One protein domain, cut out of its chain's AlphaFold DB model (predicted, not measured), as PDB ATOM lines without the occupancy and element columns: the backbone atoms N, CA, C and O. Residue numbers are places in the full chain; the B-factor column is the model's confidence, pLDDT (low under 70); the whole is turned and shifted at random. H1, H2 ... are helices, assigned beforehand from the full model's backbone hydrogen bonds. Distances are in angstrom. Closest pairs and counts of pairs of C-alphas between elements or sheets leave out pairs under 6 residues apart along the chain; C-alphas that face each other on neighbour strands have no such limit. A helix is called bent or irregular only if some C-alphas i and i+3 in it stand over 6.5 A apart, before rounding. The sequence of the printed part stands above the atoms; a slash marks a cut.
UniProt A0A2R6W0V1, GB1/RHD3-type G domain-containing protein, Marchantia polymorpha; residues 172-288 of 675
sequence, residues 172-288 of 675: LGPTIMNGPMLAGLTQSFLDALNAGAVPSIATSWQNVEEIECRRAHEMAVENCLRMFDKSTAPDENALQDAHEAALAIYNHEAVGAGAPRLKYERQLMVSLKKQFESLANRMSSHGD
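This is residues 172 to 288 of the 675 residues of the protein "GB1/RHD3-type G domain-containing protein" of Marchantia polymorpha (UniProt A0A2R6W0V1). This is a long, loose bundle of three helices, H2, H3 and H4, running up and down, with H1 folded slantwise against the first part of H2 at one end. H2 is in contact with the three other helices, and the length is drawn out from H1 and its link to H2 at one end to the last residues of H4 at the other. The printed part has 117 residues with four named helices, in the order H1, H2, H3, H4, and no named strand; the class is all helix. The whole is loose, with a radius of gyration of the C-alphas of 18.5 A, and its outline is a rod spanning 64 by 25 by 21 A.

Start at Leu 172 and pass residues 172 to 178 to find C-alpha 179 at (147.125, 208.304, 64.625), where H1 begins; it takes in residues 179 to 194. Next look for H2, residues 201 to 227, 38.6 A from first to last C-alpha, beginning at C-alpha 201 at (154.085, 204.280, 49.322). H3 follows with residues 236 to 253, 25.7 A long. H4, residues 259 to 288, is the longest at 43.8 A and ends at C-alpha 288 at (125.005, 162.630, 76.668). None of the four helices is bent.

Begin with H2, the hub, which touches the three other helices. Look first at Ser 188 and Ser 204, whose C-alphas are the closest of H1 and H2 at 5.3 A; the two helices form a hairpin at a steep tilt of 41 degrees, opposite ways, and H2 touches H1 with residues 204 to 212 alone. H2 and H3 form a hairpin too, at a shallow tilt of 25 degrees, opposite ways; their closest C-alphas, of Ala 220 and Ala 246, are 4.6 A apart. H4 touches H2 with residues 260 to 272 alone, the same way at a shallow tilt of 18 degrees; the closest C-alphas are those of Glu 210 and Pro 260, 5.2 A apart. H3 and H4, also a hairpin, only just touch, with 3 pairs of C-alphas within 8 A; the closest are those of His 243 and Leu 272, 6.8 A apart, and the helices run opposite ways at a shallow tilt of 18 degrees. H1 is apart from H3 and from H4. In H1, H2 and H3 every O i to N i+4 pair is within hydrogen-bond range; in H4, 25 of 26 are.

Look to Gly 196 and Asp 288 for the two C-alphas farthest apart, at 64.5 A. The printed part has no cut. The link from H3 to H4 is tight, those from H1 to H2 and from H2 to H3 are short, and no link is long. The mean pLDDT of the printed part is 80.9; look for values under 70 at residue 198, residues 228 to 236, residue 239, residues 279 to 280 and residues 282 to 288.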
ATOM      1  N   LEU A 172     145.027 208.113  52.100       79.62
ATOM      2  CA  LEU A 172     145.603 207.303  51.028       79.62
ATOM      3  C   LEU A 172     144.481 206.602  50.257       79.62
ATOM      4  O   LEU A 172     143.747 205.772  50.806       79.62
ATOM      5  N   GLY A 173     144.321 206.972  48.984       77.62
ATOM      6  CA  GLY A 173     143.132 206.611  48.216       77.62
ATOM      7  C   GLY A 173     141.859 207.070  48.951       77.62
ATOM      8  O   GLY A 173     141.790 208.233  49.343       77.62
ATOM      9  N   PRO A 174     140.869 206.188  49.187       79.12
ATOM     10  CA  PRO A 174     139.649 206.539  49.919       79.12
ATOM     11  C   PRO A 174     139.827 206.602  51.449       79.12
ATOM     12  O   PRO A 174     138.900 206.997  52.151       79.12
ATOM     13  N   THR A 175     140.971 206.172  51.992       82.62
ATOM     14  CA  THR A 175     141.121 205.906  53.432       82.62
ATOM     15  C   THR A 175     141.677 207.119  54.168       82.62
ATOM     16  O   THR A 175     142.780 207.565  53.857       82.62
ATOM     17  N   ILE A 176     140.964 207.626  55.176       88.62
ATOM     18  CA  ILE A 176     141.482 208.639  56.112       88.62
ATOM     19  C   ILE A 176     142.453 207.970  57.091       88.62
ATOM     20  O   ILE A 176     142.147 206.916  57.639       88.62
ATOM     21  N   MET A 177     143.614 208.584  57.324       88.38
ATOM     22  CA  MET A 177     144.580 208.113  58.316       88.38
ATOM     23  C   MET A 177     144.205 208.580  59.722       88.38
ATOM     24  O   MET A 177     143.968 209.767  59.952       88.38
ATOM     25  N   ASN A 178     144.215 207.646  60.672       89.12
ATOM     26  CA  ASN A 178     144.214 207.934  62.104       89.12
ATOM     27  C   ASN A 178     145.663 207.994  62.651       89.12
ATOM     28  O   ASN A 178     146.631 207.817  61.907       89.12
ATOM     29  N   GLY A 179     145.816 208.249  63.956       91.25
ATOM     30  CA  GLY A 179     147.125 208.304  64.625       91.25
ATOM     31  C   GLY A 179     147.967 207.025  64.462       91.25
ATOM     32  O   GLY A 179     149.080 207.125  63.944       91.25
ATOM     33  N   PRO A 180     147.459 205.835  64.850       88.25
ATOM     34  CA  PRO A 180     148.139 204.551  64.642       88.25
ATOM     35  C   PRO A 180     148.604 204.305  63.200       88.25
ATOM     36  O   PRO A 180     149.775 203.994  62.978       88.25
ATOM     37  N   MET A 181     147.740 204.543  62.209       89.19
ATOM     38  CA  MET A 181     148.068 204.377  60.787       89.19
ATOM     39  C   MET A 181     149.197 205.311  60.340       89.19
ATOM     40  O   MET A 181     150.110 204.882  59.633       89.19
ATOM     41  N   LEU A 182     149.161 206.582  60.757       91.94
ATOM     42  CA  LEU A 182     150.199 207.560  60.425       91.94
ATOM     43  C   LEU A 182     151.534 207.221  61.110       91.94
ATOM     44  O   LEU A 182     152.591 207.371  60.495       91.94
ATOM     45  N   ALA A 183     151.497 206.720  62.346       91.69
ATOM     46  CA  ALA A 183     152.680 206.255  63.067       91.69
ATOM     47  C   ALA A 183     153.301 205.013  62.401       91.69
ATOM     48  O   ALA A 183     154.505 205.003  62.147       91.69
ATOM     49  N   GLY A 184     152.494 204.013  62.032       89.19
ATOM     50  CA  GLY A 184     152.961 202.824  61.306       89.19
ATOM     51  C   GLY A 184     153.536 203.152  59.924       89.19
ATOM     52  O   GLY A 184     154.569 202.604  59.535       89.19
ATOM     53  N   LEU A 185     152.929 204.105  59.206       89.19
ATOM     54  CA  LEU A 185     153.446 204.594  57.926       89.19
ATOM     55  C   LEU A 185     154.786 205.326  58.106       89.19
ATOM     56  O   LEU A 185     155.729 205.082  57.355       89.19
ATOM     57  N   THR A 186     154.888 206.175  59.135       91.31
ATOM     58  CA  THR A 186     156.127 206.883  59.500       91.31
ATOM     59  C   THR A 186     157.243 205.898  59.837       91.31
ATOM     60  O   THR A 186     158.341 206.027  59.298       91.31
ATOM     61  N   GLN A 187     156.960 204.881  60.659       90.69
ATOM     62  CA  GLN A 187     157.916 203.828  60.997       90.69
ATOM     63  C   GLN A 187     158.390 203.096  59.736       90.69
ATOM     64  O   GLN A 187     159.590 203.025  59.496       90.69
ATOM     65  N   SER A 188     157.477 202.653  58.864       87.88
ATOM     66  CA  SER A 188     157.866 201.922  57.652       87.88
ATOM     67  C   SER A 188     158.679 202.765  56.658       87.88
ATOM     68  O   SER A 188     159.527 202.204  55.961       87.88
ATOM     69  N   PHE A 189     158.466 204.084  56.584       86.50
ATOM     70  CA  PHE A 189     159.333 204.970  55.797       86.50
ATOM     71  C   PHE A 189     160.711 205.163  56.448       86.50
ATOM     72  O   PHE A 189     161.717 205.159  55.737       86.50
ATOM     73  N   LEU A 190     160.779 205.298  57.777       88.25
ATOM     74  CA  LEU A 190     162.042 205.392  58.516       88.25
ATOM     75  C   LEU A 190     162.865 204.103  58.398       88.25
ATOM     76  O   LEU A 190     164.058 204.184  58.127       88.25
ATOM     77  N   ASP A 191     162.244 202.932  58.529       87.75
ATOM     78  CA  ASP A 191     162.909 201.630  58.394       87.75
ATOM     79  C   ASP A 191     163.564 201.476  57.015       87.75
ATOM     80  O   ASP A 191     164.728 201.087  56.917       87.75
ATOM     81  N   ALA A 192     162.850 201.853  55.945       83.19
ATOM     82  CA  ALA A 192     163.389 201.838  54.589       83.19
ATOM     83  C   ALA A 192     164.581 202.801  54.435       83.19
ATOM     84  O   ALA A 192     165.655 202.379  54.000       83.19
ATOM     85  N   LEU A 193     164.425 204.065  54.847       80.69
ATOM     86  CA  LEU A 193     165.478 205.083  54.745       80.69
ATOM     87  C   LEU A 193     166.728 204.723  55.567       80.69
ATOM     88  O   LEU A 193     167.846 204.928  55.095       80.69
ATOM     89  N   ASN A 194     166.549 204.158  56.763       85.44
ATOM     90  CA  ASN A 194     167.639 203.719  57.641       85.44
ATOM     91  C   ASN A 194     168.361 202.476  57.097       85.44
ATOM     92  O   ASN A 194     169.572 202.353  57.267       85.44
ATOM     93  N   ALA A 195     167.653 201.589  56.393       84.81
ATOM     94  CA  ALA A 195     168.245 200.465  55.667       84.81
ATOM     95  C   ALA A 195     168.966 200.877  54.363       84.81
ATOM     96  O   ALA A 195     169.458 200.016  53.636       84.81
ATOM     97  N   GLY A 196     169.000 202.174  54.021       76.44
ATOM     98  CA  GLY A 196     169.510 202.665  52.734       76.44
ATOM     99  C   GLY A 196     168.625 202.290  51.538       76.44
ATOM    100  O   GLY A 196     169.024 202.485  50.390       76.44
ATOM    101  N   ALA A 197     167.430 201.756  51.794       74.06
ATOM    102  CA  ALA A 197     166.445 201.424  50.784       74.06
ATOM    103  C   ALA A 197     165.596 202.651  50.429       74.06
ATOM    104  O   ALA A 197     165.399 203.576  51.219       74.06
ATOM    105  N   VAL A 198     165.048 202.640  49.219       69.44
ATOM    106  CA  VAL A 198     164.098 203.663  48.788       69.44
ATOM    107  C   VAL A 198     162.708 203.283  49.318       69.44
ATOM    108  O   VAL A 198     162.252 202.171  49.035       69.44
ATOM    109  N   PRO A 199     162.021 204.145  50.096       71.00
ATOM    110  CA  PRO A 199     160.673 203.847  50.573       71.00
ATOM    111  C   PRO A 199     159.687 203.721  49.402       71.00
ATOM    112  O   PRO A 199     159.850 204.362  48.364       71.00
ATOM    113  N   SER A 200     158.631 202.923  49.568       78.69
ATOM    114  CA  SER A 200     157.545 202.807  48.588       78.69
ATOM    115  C   SER A 200     156.201 203.002  49.278       78.69
ATOM    116  O   SER A 200     155.888 202.334  50.263       78.69
ATOM    117  N   ILE A 201     155.386 203.913  48.741       77.69
ATOM    118  CA  ILE A 201     154.085 204.280  49.322       77.69
ATOM    119  C   ILE A 201     153.174 203.048  49.421       77.69
ATOM    120  O   ILE A 201     152.526 202.845  50.445       77.69
ATOM    121  N   ALA A 202     153.168 202.183  48.399       76.38
ATOM    122  CA  ALA A 202     152.353 200.970  48.407       76.38
ATOM    123  C   ALA A 202     152.819 199.914  49.418       76.38
ATOM    124  O   ALA A 202     151.961 199.296  50.040       76.38
ATOM    125  N   THR A 203     154.125 199.683  49.604       79.81
ATOM    126  CA  THR A 203     154.583 198.650  50.555       79.81
ATOM    127  C   THR A 203     154.408 199.114  51.992       79.81
ATOM    128  O   THR A 203     153.875 198.366  52.810       79.81
ATOM    129  N   SER A 204     154.751 200.368  52.293       84.12
ATOM    130  CA  SER A 204     154.516 200.953  53.614       84.12
ATOM    131  C   SER A 204     153.024 201.016  53.951       84.12
ATOM    132  O   SER A 204     152.651 200.730  55.087       84.12
ATOM    133  N   TRP A 205     152.149 201.275  52.971       82.81
ATOM    134  CA  TRP A 205     150.702 201.152  53.167       82.81
ATOM    135  C   TRP A 205     150.235 199.709  53.375       82.81
ATOM    136  O   TRP A 205     149.461 199.460  54.292       82.81
ATOM    137  N   GLN A 206     150.703 198.749  52.572       84.00
ATOM    138  CA  GLN A 206     150.338 197.331  52.723       84.00
ATOM    139  C   GLN A 206     150.750 196.776  54.092       84.00
ATOM    140  O   GLN A 206     149.998 196.001  54.679       84.00
ATOM    141  N   ASN A 207     151.891 197.217  54.628       85.62
ATOM    142  CA  ASN A 207     152.326 196.889  55.986       85.62
ATOM    143  C   ASN A 207     151.354 197.446  57.042       85.62
ATOM    144  O   ASN A 207     150.965 196.719  57.954       85.62
ATOM    145  N   VAL A 208     150.914 198.704  56.906       87.19
ATOM    146  CA  VAL A 208     149.905 199.312  57.796       87.19
ATOM    147  C   VAL A 208     148.547 198.611  57.669       87.19
ATOM    148  O   VAL A 208     147.927 198.307  58.684       87.19
ATOM    149  N   GLU A 209     148.102 198.289  56.451       86.56
ATOM    150  CA  GLU A 209     146.846 197.568  56.194       86.56
ATOM    151  C   GLU A 209     146.877 196.152  56.808       86.56
ATOM    152  O   GLU A 209     145.903 195.730  57.424       86.56
ATOM    153  N   GLU A 210     148.004 195.435  56.716       89.00
ATOM    154  CA  GLU A 210     148.250 194.132  57.363       89.00
ATOM    155  C   GLU A 210     148.236 194.225  58.901       89.00
ATOM    156  O   GLU A 210     147.633 193.365  59.544       89.00
ATOM    157  N   ILE A 211     148.858 195.252  59.492       88.25
ATOM    158  CA  ILE A 211     148.907 195.453  60.954       88.25
ATOM    159  C   ILE A 211     147.523 195.819  61.507       88.25
ATOM    160  O   ILE A 211     147.045 195.182  62.446       88.25
ATOM    161  N   GLU A 212     146.846 196.800  60.911       88.69
ATOM    162  CA  GLU A 212     145.537 197.264  61.383       88.69
ATOM    163  C   GLU A 212     144.432 196.225  61.136       88.69
ATOM    164  O   GLU A 212     143.604 195.995  62.016       88.69
ATOM    165  N   CYS A 213     144.451 195.501  60.008       90.75
ATOM    166  CA  CYS A 213     143.521 194.384  59.800       90.75
ATOM    167  C   CYS A 213     143.755 193.228  60.785       90.75
ATOM    168  O   CYS A 213     142.791 192.554  61.153       90.75
ATOM    169  N   ARG A 214     144.998 193.002  61.236       91.31
ATOM    170  CA  ARG A 214     145.290 192.028  62.298       91.31
ATOM    171  C   ARG A 214     144.742 192.493  63.645       91.31
ATOM    172  O   ARG A 214     144.020 191.728  64.280       91.31
ATOM    173  N   ARG A 215     145.000 193.747  64.035       90.31
ATOM    174  CA  ARG A 215     144.458 194.356  65.264       90.31
ATOM    175  C   ARG A 215     142.928 194.280  65.293       90.31
ATOM    176  O   ARG A 215     142.355 193.842  66.286       90.31
ATOM    177  N   ALA A 216     142.274 194.637  64.187       91.19
ATOM    178  CA  ALA A 216     140.822 194.548  64.029       91.19
ATOM    179  C   ALA A 216     140.300 193.107  64.177       91.19
ATOM    180  O   ALA A 216     139.283 192.885  64.832       91.19
ATOM    181  N   HIS A 217     140.997 192.117  63.605       92.50
ATOM    182  CA  HIS A 217     140.666 190.696  63.761       92.50
ATOM    183  C   HIS A 217     140.814 190.232  65.216       92.50
ATOM    184  O   HIS A 217     139.916 189.583  65.747       92.50
ATOM    185  N   GLU A 218     141.929 190.561  65.868       91.25
ATOM    186  CA  GLU A 218     142.204 190.181  67.258       91.25
ATOM    187  C   GLU A 218     141.168 190.793  68.215       91.25
ATOM    188  O   GLU A 218     140.571 190.060  69.002       91.25
ATOM    189  N   MET A 219     140.841 192.080  68.057       90.12
ATOM    190  CA  MET A 219     139.776 192.750  68.819       90.12
ATOM    191  C   MET A 219     138.382 192.161  68.562       90.12
ATOM    192  O   MET A 219     137.593 192.032  69.498       90.12
ATOM    193  N   ALA A 220     138.057 191.787  67.320       90.75
ATOM    194  CA  ALA A 220     136.786 191.142  66.995       90.75
ATOM    195  C   ALA A 220     136.665 189.751  67.644       90.75
ATOM    196  O   ALA A 220     135.624 189.427  68.219       90.75
ATOM    197  N   VAL A 221     137.733 188.944  67.611       88.06
ATOM    198  CA  VAL A 221     137.774 187.625  68.267       88.06
ATOM    199  C   VAL A 221     137.729 187.753  69.793       88.06
ATOM    200  O   VAL A 221     137.007 186.988  70.433       88.06
ATOM    201  N   GLU A 222     138.442 188.716  70.386       88.06
ATOM    202  CA  GLU A 222     138.410 188.970  71.833       88.06
ATOM    203  C   GLU A 222     137.029 189.451  72.298       88.06
ATOM    204  O   GLU A 222     136.506 188.942  73.289       88.06
ATOM    205  N   ASN A 223     136.399 190.384  71.577       85.75
ATOM    206  CA  ASN A 223     135.063 190.869  71.922       85.75
ATOM    207  C   ASN A 223     134.030 189.731  71.892       85.75
ATOM    208  O   ASN A 223     133.279 189.563  72.853       85.75
ATOM    209  N   CYS A 224     134.081 188.902  70.847       82.62
ATOM    210  CA  CYS A 224     133.256 187.707  70.703       82.62
ATOM    211  C   CYS A 224     133.479 186.720  71.867       82.62
ATOM    212  O   CYS A 224     132.534 186.338  72.555       82.62
ATOM    213  N   LEU A 225     134.742 186.397  72.183       79.75
ATOM    214  CA  LEU A 225     135.114 185.576  73.347       79.75
ATOM    215  C   LEU A 225     134.627 186.149  74.684       79.75
ATOM    216  O   LEU A 225     134.323 185.381  75.592       79.75
ATOM    217  N   ARG A 226     134.565 187.477  74.820       79.75
ATOM    218  CA  ARG A 226     134.099 188.163  76.032       79.75
ATOM    219  C   ARG A 226     132.572 188.180  76.153       79.75
ATOM    220  O   ARG A 226     132.071 188.258  77.269       79.75
ATOM    221  N   MET A 227     131.834 188.108  75.042       72.56
ATOM    222  CA  MET A 227     130.383 187.884  75.068       72.56
ATOM    223  C   MET A 227     130.039 186.436  75.453       72.56
ATOM    224  O   MET A 227     129.019 186.211  76.102       72.56
ATOM    225  N   PHE A 228     130.914 185.470  75.158       69.56
ATOM    226  CA  PHE A 228     130.785 184.094  75.646       69.56
ATOM    227  C   PHE A 228     131.317 183.914  77.070       69.56
ATOM    228  O   PHE A 228     132.395 183.351  77.298       69.56
ATOM    229  N   ASP A 229     130.504 184.303  78.053       59.72
ATOM    230  CA  ASP A 229     130.671 183.785  79.410       59.72
ATOM    231  C   ASP A 229     130.539 182.250  79.391       59.72
ATOM    232  O   ASP A 229     129.499 181.683  79.054       59.72
ATOM    233  N   LYS A 230     131.620 181.570  79.787       57.34
ATOM    234  CA  LYS A 230     131.744 180.104  79.794       57.34
ATOM    235  C   LYS A 230     130.784 179.406  80.768       57.34
ATOM    236  O   LYS A 230     130.730 178.176  80.737       57.34
ATOM    237  N   SER A 231     130.097 180.160  81.629       52.28
ATOM    238  CA  SER A 231     129.117 179.681  82.610       52.28
ATOM    239  C   SER A 231     127.660 179.736  82.133       52.28
ATOM    240  O   SER A 231     126.808 179.083  82.733       52.28
ATOM    241  N   THR A 232     127.354 180.488  81.069       54.38
ATOM    242  CA  THR A 232     125.972 180.665  80.591       54.38
ATOM    243  C   THR A 232     125.588 179.553  79.611       54.38
ATOM    244  O   THR A 232     126.409 179.109  78.808       54.38
ATOM    245  N   ALA A 233     124.333 179.097  79.659       55.94
ATOM    246  CA  ALA A 233     123.803 178.176  78.657       55.94
ATOM    247  C   ALA A 233     123.786 178.863  77.273       55.94
ATOM    248  O   ALA A 233     123.293 179.989  77.175       55.94
ATOM    249  N   PRO A 234     124.324 178.236  76.212       58.47
ATOM    250  CA  PRO A 234     124.419 178.866  74.898       58.47
ATOM    251  C   PRO A 234     123.042 178.992  74.234       58.47
ATOM    252  O   PRO A 234     122.449 178.002  73.813       58.47
ATOM    253  N   ASP A 235     122.564 180.226  74.110       66.94
ATOM    254  CA  ASP A 235     121.479 180.594  73.202       66.94
ATOM    255  C   ASP A 235     122.046 180.785  71.784       66.94
ATOM    256  O   ASP A 235     123.042 181.488  71.587       66.94
ATOM    257  N   GLU A 236     121.414 180.154  70.794       69.00
ATOM    258  CA  GLU A 236     121.800 180.249  69.382       69.00
ATOM    259  C   GLU A 236     121.621 181.681  68.843       69.00
ATOM    260  O   GLU A 236     122.417 182.128  68.016       69.00
ATOM    261  N   ASN A 237     120.658 182.441  69.381       74.25
ATOM    262  CA  ASN A 237     120.449 183.847  69.025       74.25
ATOM    263  C   ASN A 237     121.592 184.723  69.560       74.25
ATOM    264  O   ASN A 237     122.239 185.419  68.786       74.25
ATOM    265  N   ALA A 238     121.935 184.611  70.848       72.12
ATOM    266  CA  ALA A 238     123.063 185.341  71.440       72.12
ATOM    267  C   ALA A 238     124.425 185.000  70.785       72.12
ATOM    268  O   ALA A 238     125.333 185.833  70.736       72.12
ATOM    269  N   LEU A 239     124.569 183.778  70.261       69.19
ATOM    270  CA  LEU A 239     125.723 183.323  69.478       69.19
ATOM    271  C   LEU A 239     125.768 183.967  68.078       69.19
ATOM    272  O   LEU A 239     126.855 184.328  67.618       69.19
ATOM    273  N   GLN A 240     124.615 184.186  67.439       76.88
ATOM    274  CA  GLN A 240     124.502 184.980  66.212       76.88
ATOM    275  C   GLN A 240     124.753 186.478  66.478       76.88
ATOM    276  O   GLN A 240     125.554 187.085  65.768       76.88
ATOM    277  N   ASP A 241     124.183 187.054  67.540       80.31
ATOM    278  CA  ASP A 241     124.407 188.454  67.941       80.31
ATOM    279  C   ASP A 241     125.901 188.742  68.175       80.31
ATOM    280  O   ASP A 241     126.440 189.740  67.693       80.31
ATOM    281  N   ALA A 242     126.608 187.845  68.874       78.50
ATOM    282  CA  ALA A 242     128.049 187.955  69.101       78.50
ATOM    283  C   ALA A 242     128.878 187.785  67.809       78.50
ATOM    284  O   ALA A 242     129.947 188.388  67.673       78.50
ATOM    285  N   HIS A 243     128.391 187.004  66.838       80.00
ATOM    286  CA  HIS A 243     129.003 186.882  65.513       80.00
ATOM    287  C   HIS A 243     128.848 188.180  64.706       80.00
ATOM    288  O   HIS A 243     129.829 188.692  64.161       80.00
ATOM    289  N   GLU A 244     127.642 188.745  64.662       85.00
ATOM    290  CA  GLU A 244     127.356 189.999  63.960       85.00
ATOM    291  C   GLU A 244     128.071 191.190  64.613       85.00
ATOM    292  O   GLU A 244     128.675 191.999  63.907       85.00
ATOM    293  N   ALA A 245     128.129 191.246  65.947       86.12
ATOM    294  CA  ALA A 245     128.925 192.230  66.681       86.12
ATOM    295  C   ALA A 245     130.425 192.134  66.348       86.12
ATOM    296  O   ALA A 245     131.069 193.157  66.101       86.12
ATOM    297  N   ALA A 246     130.988 190.922  66.269       87.25
ATOM    298  CA  ALA A 246     132.384 190.720  65.883       87.25
ATOM    299  C   ALA A 246     132.660 191.164  64.434       87.25
ATOM    300  O   ALA A 246     133.668 191.826  64.173       87.25
ATOM    301  N   LEU A 247     131.757 190.862  63.494       88.56
ATOM    302  CA  LEU A 247     131.857 191.328  62.106       88.56
ATOM    303  C   LEU A 247     131.677 192.848  61.978       88.56
ATOM    304  O   LEU A 247     132.337 193.459  61.135       88.56
ATOM    305  N   ALA A 248     130.832 193.470  62.802       89.81
ATOM    306  CA  ALA A 248     130.655 194.922  62.836       89.81
ATOM    307  C   ALA A 248     131.910 195.631  63.371       89.81
ATOM    308  O   ALA A 248     132.401 196.565  62.736       89.81
ATOM    309  N   ILE A 249     132.482 195.139  64.478       89.88
ATOM    310  CA  ILE A 249     133.758 195.620  65.037       89.88
ATOM    311  C   ILE A 249     134.874 195.482  64.003       89.88
ATOM    312  O   ILE A 249     135.585 196.449  63.737       89.88
ATOM    313  N   TYR A 250     134.996 194.313  63.369       91.69
ATOM    314  CA  TYR A 250     135.992 194.106  62.323       91.69
ATOM    315  C   TYR A 250     135.804 195.077  61.158       91.69
ATOM    316  O   TYR A 250     136.772 195.674  60.699       91.69
ATOM    317  N   ASN A 251     134.572 195.285  60.687       88.12
ATOM    318  CA  ASN A 251     134.335 196.167  59.550       88.12
ATOM    319  C   ASN A 251     134.541 197.657  59.853       88.12
ATOM    320  O   ASN A 251     134.878 198.396  58.924       88.12
ATOM    321  N   HIS A 252     134.385 198.070  61.115       87.38
ATOM    322  CA  HIS A 252     134.714 199.408  61.607       87.38
ATOM    323  C   HIS A 252     136.229 199.621  61.753       87.38
ATOM    324  O   HIS A 252     136.759 200.627  61.288       87.38
ATOM    325  N   GLU A 253     136.931 198.672  62.381       86.69
ATOM    326  CA  GLU A 253     138.354 198.804  62.721       86.69
ATOM    327  C   GLU A 253     139.310 198.437  61.576       86.69
ATOM    328  O   GLU A 253     140.435 198.936  61.534       86.69
ATOM    329  N   ALA A 254     138.905 197.555  60.655       86.56
ATOM    330  CA  ALA A 254     139.772 197.103  59.573       86.56
ATOM    331  C   ALA A 254     140.013 198.218  58.548       86.56
ATOM    332  O   ALA A 254     139.087 198.801  57.977       86.56
ATOM    333  N   VAL A 255     141.290 198.471  58.280       85.50
ATOM    334  CA  VAL A 255     141.762 199.504  57.357       85.50
ATOM    335  C   VAL A 255     141.725 199.013  55.910       85.50
ATOM    336  O   VAL A 255     141.970 197.845  55.622       85.50
ATOM    337  N   GLY A 256     141.449 199.936  54.987       80.69
ATOM    338  CA  GLY A 256     141.545 199.692  53.552       80.69
ATOM    339  C   GLY A 256     140.485 198.735  52.997       80.69
ATOM    340  O   GLY A 256     139.399 198.564  53.557       80.69
ATOM    341  N   ALA A 257     140.801 198.162  51.838       75.56
ATOM    342  CA  ALA A 257     139.920 197.316  51.024       75.56
ATOM    343  C   ALA A 257     140.709 196.281  50.190       75.56
ATOM    344  O   ALA A 257     140.191 195.712  49.228       75.56
ATOM    345  N   GLY A 258     141.990 196.083  50.507       76.88
ATOM    346  CA  GLY A 258     142.908 195.234  49.766       76.88
ATOM    347  C   GLY A 258     142.897 193.770  50.200       76.88
ATOM    348  O   GLY A 258     142.074 193.296  50.988       76.88
ATOM    349  N   ALA A 259     143.889 193.036  49.692       84.06
ATOM    350  CA  ALA A 259     144.124 191.645  50.058       84.06
ATOM    351  C   ALA A 259     144.317 191.397  51.575       84.06
ATOM    352  O   ALA A 259     143.880 190.333  52.020       84.06
ATOM    353  N   PRO A 260     144.905 192.309  52.387       85.50
ATOM    354  CA  PRO A 260     144.998 192.118  53.836       85.50
ATOM    355  C   PRO A 260     143.629 192.080  54.528       85.50
ATOM    356  O   PRO A 260     143.382 191.149  55.294       85.50
ATOM    357  N   ARG A 261     142.700 192.991  54.198       87.31
ATOM    358  CA  ARG A 261     141.325 192.958  54.734       87.31
ATOM    359  C   ARG A 261     140.643 191.634  54.396       87.31
ATOM    360  O   ARG A 261     140.290 190.869  55.284       87.31
ATOM    361  N   LEU A 262     140.623 191.274  53.112       88.50
ATOM    362  CA  LEU A 262     140.045 190.009  52.634       88.50
ATOM    363  C   LEU A 262     140.766 188.749  53.161       88.50
ATOM    364  O   LEU A 262     140.251 187.638  53.019       88.50
ATOM    365  N   LYS A 263     141.978 188.860  53.715       91.56
ATOM    366  CA  LYS A 263     142.709 187.774  54.396       91.56
ATOM    367  C   LYS A 263     142.214 187.634  55.835       91.56
ATOM    368  O   LYS A 263     141.792 186.541  56.214       91.56
ATOM    369  N   TYR A 264     142.224 188.723  56.600       91.31
ATOM    370  CA  TYR A 264     141.835 188.718  58.011       91.31
ATOM    371  C   TYR A 264     140.323 188.539  58.210       91.31
ATOM    372  O   TYR A 264     139.926 187.809  59.108       91.31
ATOM    373  N   GLU A 265     139.479 189.053  57.315       89.75
ATOM    374  CA  GLU A 265     138.031 188.791  57.288       89.75
ATOM    375  C   GLU A 265     137.716 187.289  57.165       89.75
ATOM    376  O   GLU A 265     136.932 186.731  57.933       89.75
ATOM    377  N   ARG A 266     138.397 186.578  56.254       90.06
ATOM    378  CA  ARG A 266     138.254 185.115  56.123       90.06
ATOM    379  C   ARG A 266     138.822 184.359  57.325       90.06
ATOM    380  O   ARG A 266     138.272 183.321  57.690       90.06
ATOM    381  N   GLN A 267     139.889 184.854  57.952       90.94
ATOM    382  CA  GLN A 267     140.417 184.274  59.194       90.94
ATOM    383  C   GLN A 267     139.458 184.478  60.374       90.94
ATOM    384  O   GLN A 267     139.269 183.542  61.152       90.94
ATOM    385  N   LEU A 268     138.778 185.626  60.446       89.12
ATOM    386  CA  LEU A 268     137.733 185.906  61.427       89.12
ATOM    387  C   LEU A 268     136.554 184.949  61.229       89.12
ATOM    388  O   LEU A 268     136.217 184.216  62.152       89.12
ATOM    389  N   MET A 269     136.011 184.849  60.011       87.06
ATOM    390  CA  MET A 269     134.923 183.917  59.671       87.06
ATOM    391  C   MET A 269     135.256 182.457  60.032       87.06
ATOM    392  O   MET A 269     134.432 181.757  60.621       87.06
ATOM    393  N   VAL A 270     136.478 181.988  59.740       88.75
ATOM    394  CA  VAL A 270     136.928 180.636  60.131       88.75
ATOM    395  C   VAL A 270     137.082 180.495  61.648       88.75
ATOM    396  O   VAL A 270     136.763 179.439  62.191       88.75
ATOM    397  N   SER A 271     137.556 181.528  62.345       86.56
ATOM    398  CA  SER A 271     137.734 181.500  63.801       86.56
ATOM    399  C   SER A 271     136.388 181.499  64.528       86.56
ATOM    400  O   SER A 271     136.167 180.648  65.385       86.56
ATOM    401  N   LEU A 272     135.455 182.366  64.123       81.88
ATOM    402  CA  LEU A 272     134.079 182.409  64.624       81.88
ATOM    403  C   LEU A 272     133.349 181.081  64.374       81.88
ATOM    404  O   LEU A 272     132.727 180.538  65.284       81.88
ATOM    405  N   LYS A 273     133.494 180.488  63.179       82.56
ATOM    406  CA  LYS A 273     132.921 179.167  62.892       82.56
ATOM    407  C   LYS A 273     133.499 178.063  63.794       82.56
ATOM    408  O   LYS A 273     132.742 177.230  64.284       82.56
ATOM    409  N   LYS A 274     134.808 178.063  64.066       83.31
ATOM    410  CA  LYS A 274     135.422 177.099  65.001       83.31
ATOM    411  C   LYS A 274     134.926 177.268  66.441       83.31
ATOM    412  O   LYS A 274     134.805 176.273  67.149       83.31
ATOM    413  N   GLN A 275     134.626 178.499  66.870       76.38
ATOM    414  CA  GLN A 275     134.012 178.767  68.178       76.38
ATOM    415  C   GLN A 275     132.612 178.135  68.242       76.38
ATOM    416  O   GLN A 275     132.338 177.370  69.162       76.38
ATOM    417  N   PHE A 276     131.780 178.363  67.216       73.88
ATOM    418  CA  PHE A 276     130.455 177.742  67.075       73.88
ATOM    419  C   PHE A 276     130.537 176.208  67.132       73.88
ATOM    420  O   PHE A 276     129.871 175.580  67.952       73.88
ATOM    421  N   GLU A 277     131.401 175.591  66.320       77.44
ATOM    422  CA  GLU A 277     131.591 174.131  66.296       77.44
ATOM    423  C   GLU A 277     132.096 173.590  67.648       77.44
ATOM    424  O   GLU A 277     131.677 172.518  68.086       77.44
ATOM    425  N   SER A 278     132.960 174.326  68.356       77.00
ATOM    426  CA  SER A 278     133.438 173.940  69.691       77.00
ATOM    427  C   SER A 278     132.339 174.022  70.758       77.00
ATOM    428  O   SER A 278     132.227 173.112  71.583       77.00
ATOM    429  N   LEU A 279     131.500 175.061  70.724       68.19
ATOM    430  CA  LEU A 279     130.356 175.218  71.626       68.19
ATOM    431  C   LEU A 279     129.284 174.151  71.364       68.19
ATOM    432  O   LEU A 279     128.846 173.493  72.307       68.19
ATOM    433  N   ALA A 280     128.938 173.898  70.099       67.88
ATOM    434  CA  ALA A 280     127.985 172.857  69.716       67.88
ATOM    435  C   ALA A 280     128.429 171.459  70.186       67.88
ATOM    436  O   ALA A 280     127.654 170.736  70.807       67.88
ATOM    437  N   ASN A 281     129.705 171.106  69.993       73.12
ATOM    438  CA  ASN A 281     130.243 169.830  70.473       73.12
ATOM    439  C   ASN A 281     130.257 169.713  72.013       73.12
ATOM    440  O   ASN A 281     130.137 168.605  72.537       73.12
ATOM    441  N   ARG A 282     130.368 170.832  72.748       68.56
ATOM    442  CA  ARG A 282     130.228 170.862  74.219       68.56
ATOM    443  C   ARG A 282     128.778 170.719  74.690       68.56
ATOM    444  O   ARG A 282     128.566 170.175  75.770       68.56
ATOM    445  N   MET A 283     127.793 171.171  73.910       62.72
ATOM    446  CA  MET A 283     126.378 170.909  74.208       62.72
ATOM    447  C   MET A 283     126.070 169.414  74.116       62.72
ATOM    448  O   MET A 283     125.540 168.845  75.069       62.72
ATOM    449  N   SER A 284     126.458 168.770  73.009       63.84
ATOM    450  CA  SER A 284     126.209 167.339  72.788       63.84
ATOM    451  C   SER A 284     126.787 166.478  73.913       63.84
ATOM    452  O   SER A 284     126.068 165.677  74.502       63.84
ATOM    453  N   SER A 285     128.052 166.702  74.294       60.66
ATOM    454  CA  SER A 285     128.701 165.894  75.333       60.66
ATOM    455  C   SER A 285     128.136 166.113  76.743       60.66
ATOM    456  O   SER A 285     128.086 165.158  77.518       60.66
ATOM    457  N   HIS A 286     127.642 167.311  77.085       57.59
ATOM    458  CA  HIS A 286     126.881 167.503  78.328       57.59
ATOM    459  C   HIS A 286     125.483 166.867  78.271       57.59
ATOM    460  O   HIS A 286     125.041 166.303  79.272       57.59
ATOM    461  N   GLY A 287     124.814 166.889  77.114       54.47
ATOM    462  CA  GLY A 287     123.548 166.182  76.904       54.47
ATOM    463  C   GLY A 287     123.687 164.671  77.110       54.47
ATOM    464  O   GLY A 287     122.909 164.074  77.856       54.47
ATOM    465  N   ASP A 288     124.721 164.063  76.530       52.22
ATOM    466  CA  ASP A 288     125.005 162.630  76.668       52.22
ATOM    467  C   ASP A 288     125.418 162.242  78.101       52.22
ATOM    468  O   ASP A 288     125.032 161.176  78.588       52.22
TER     469      ASP A 288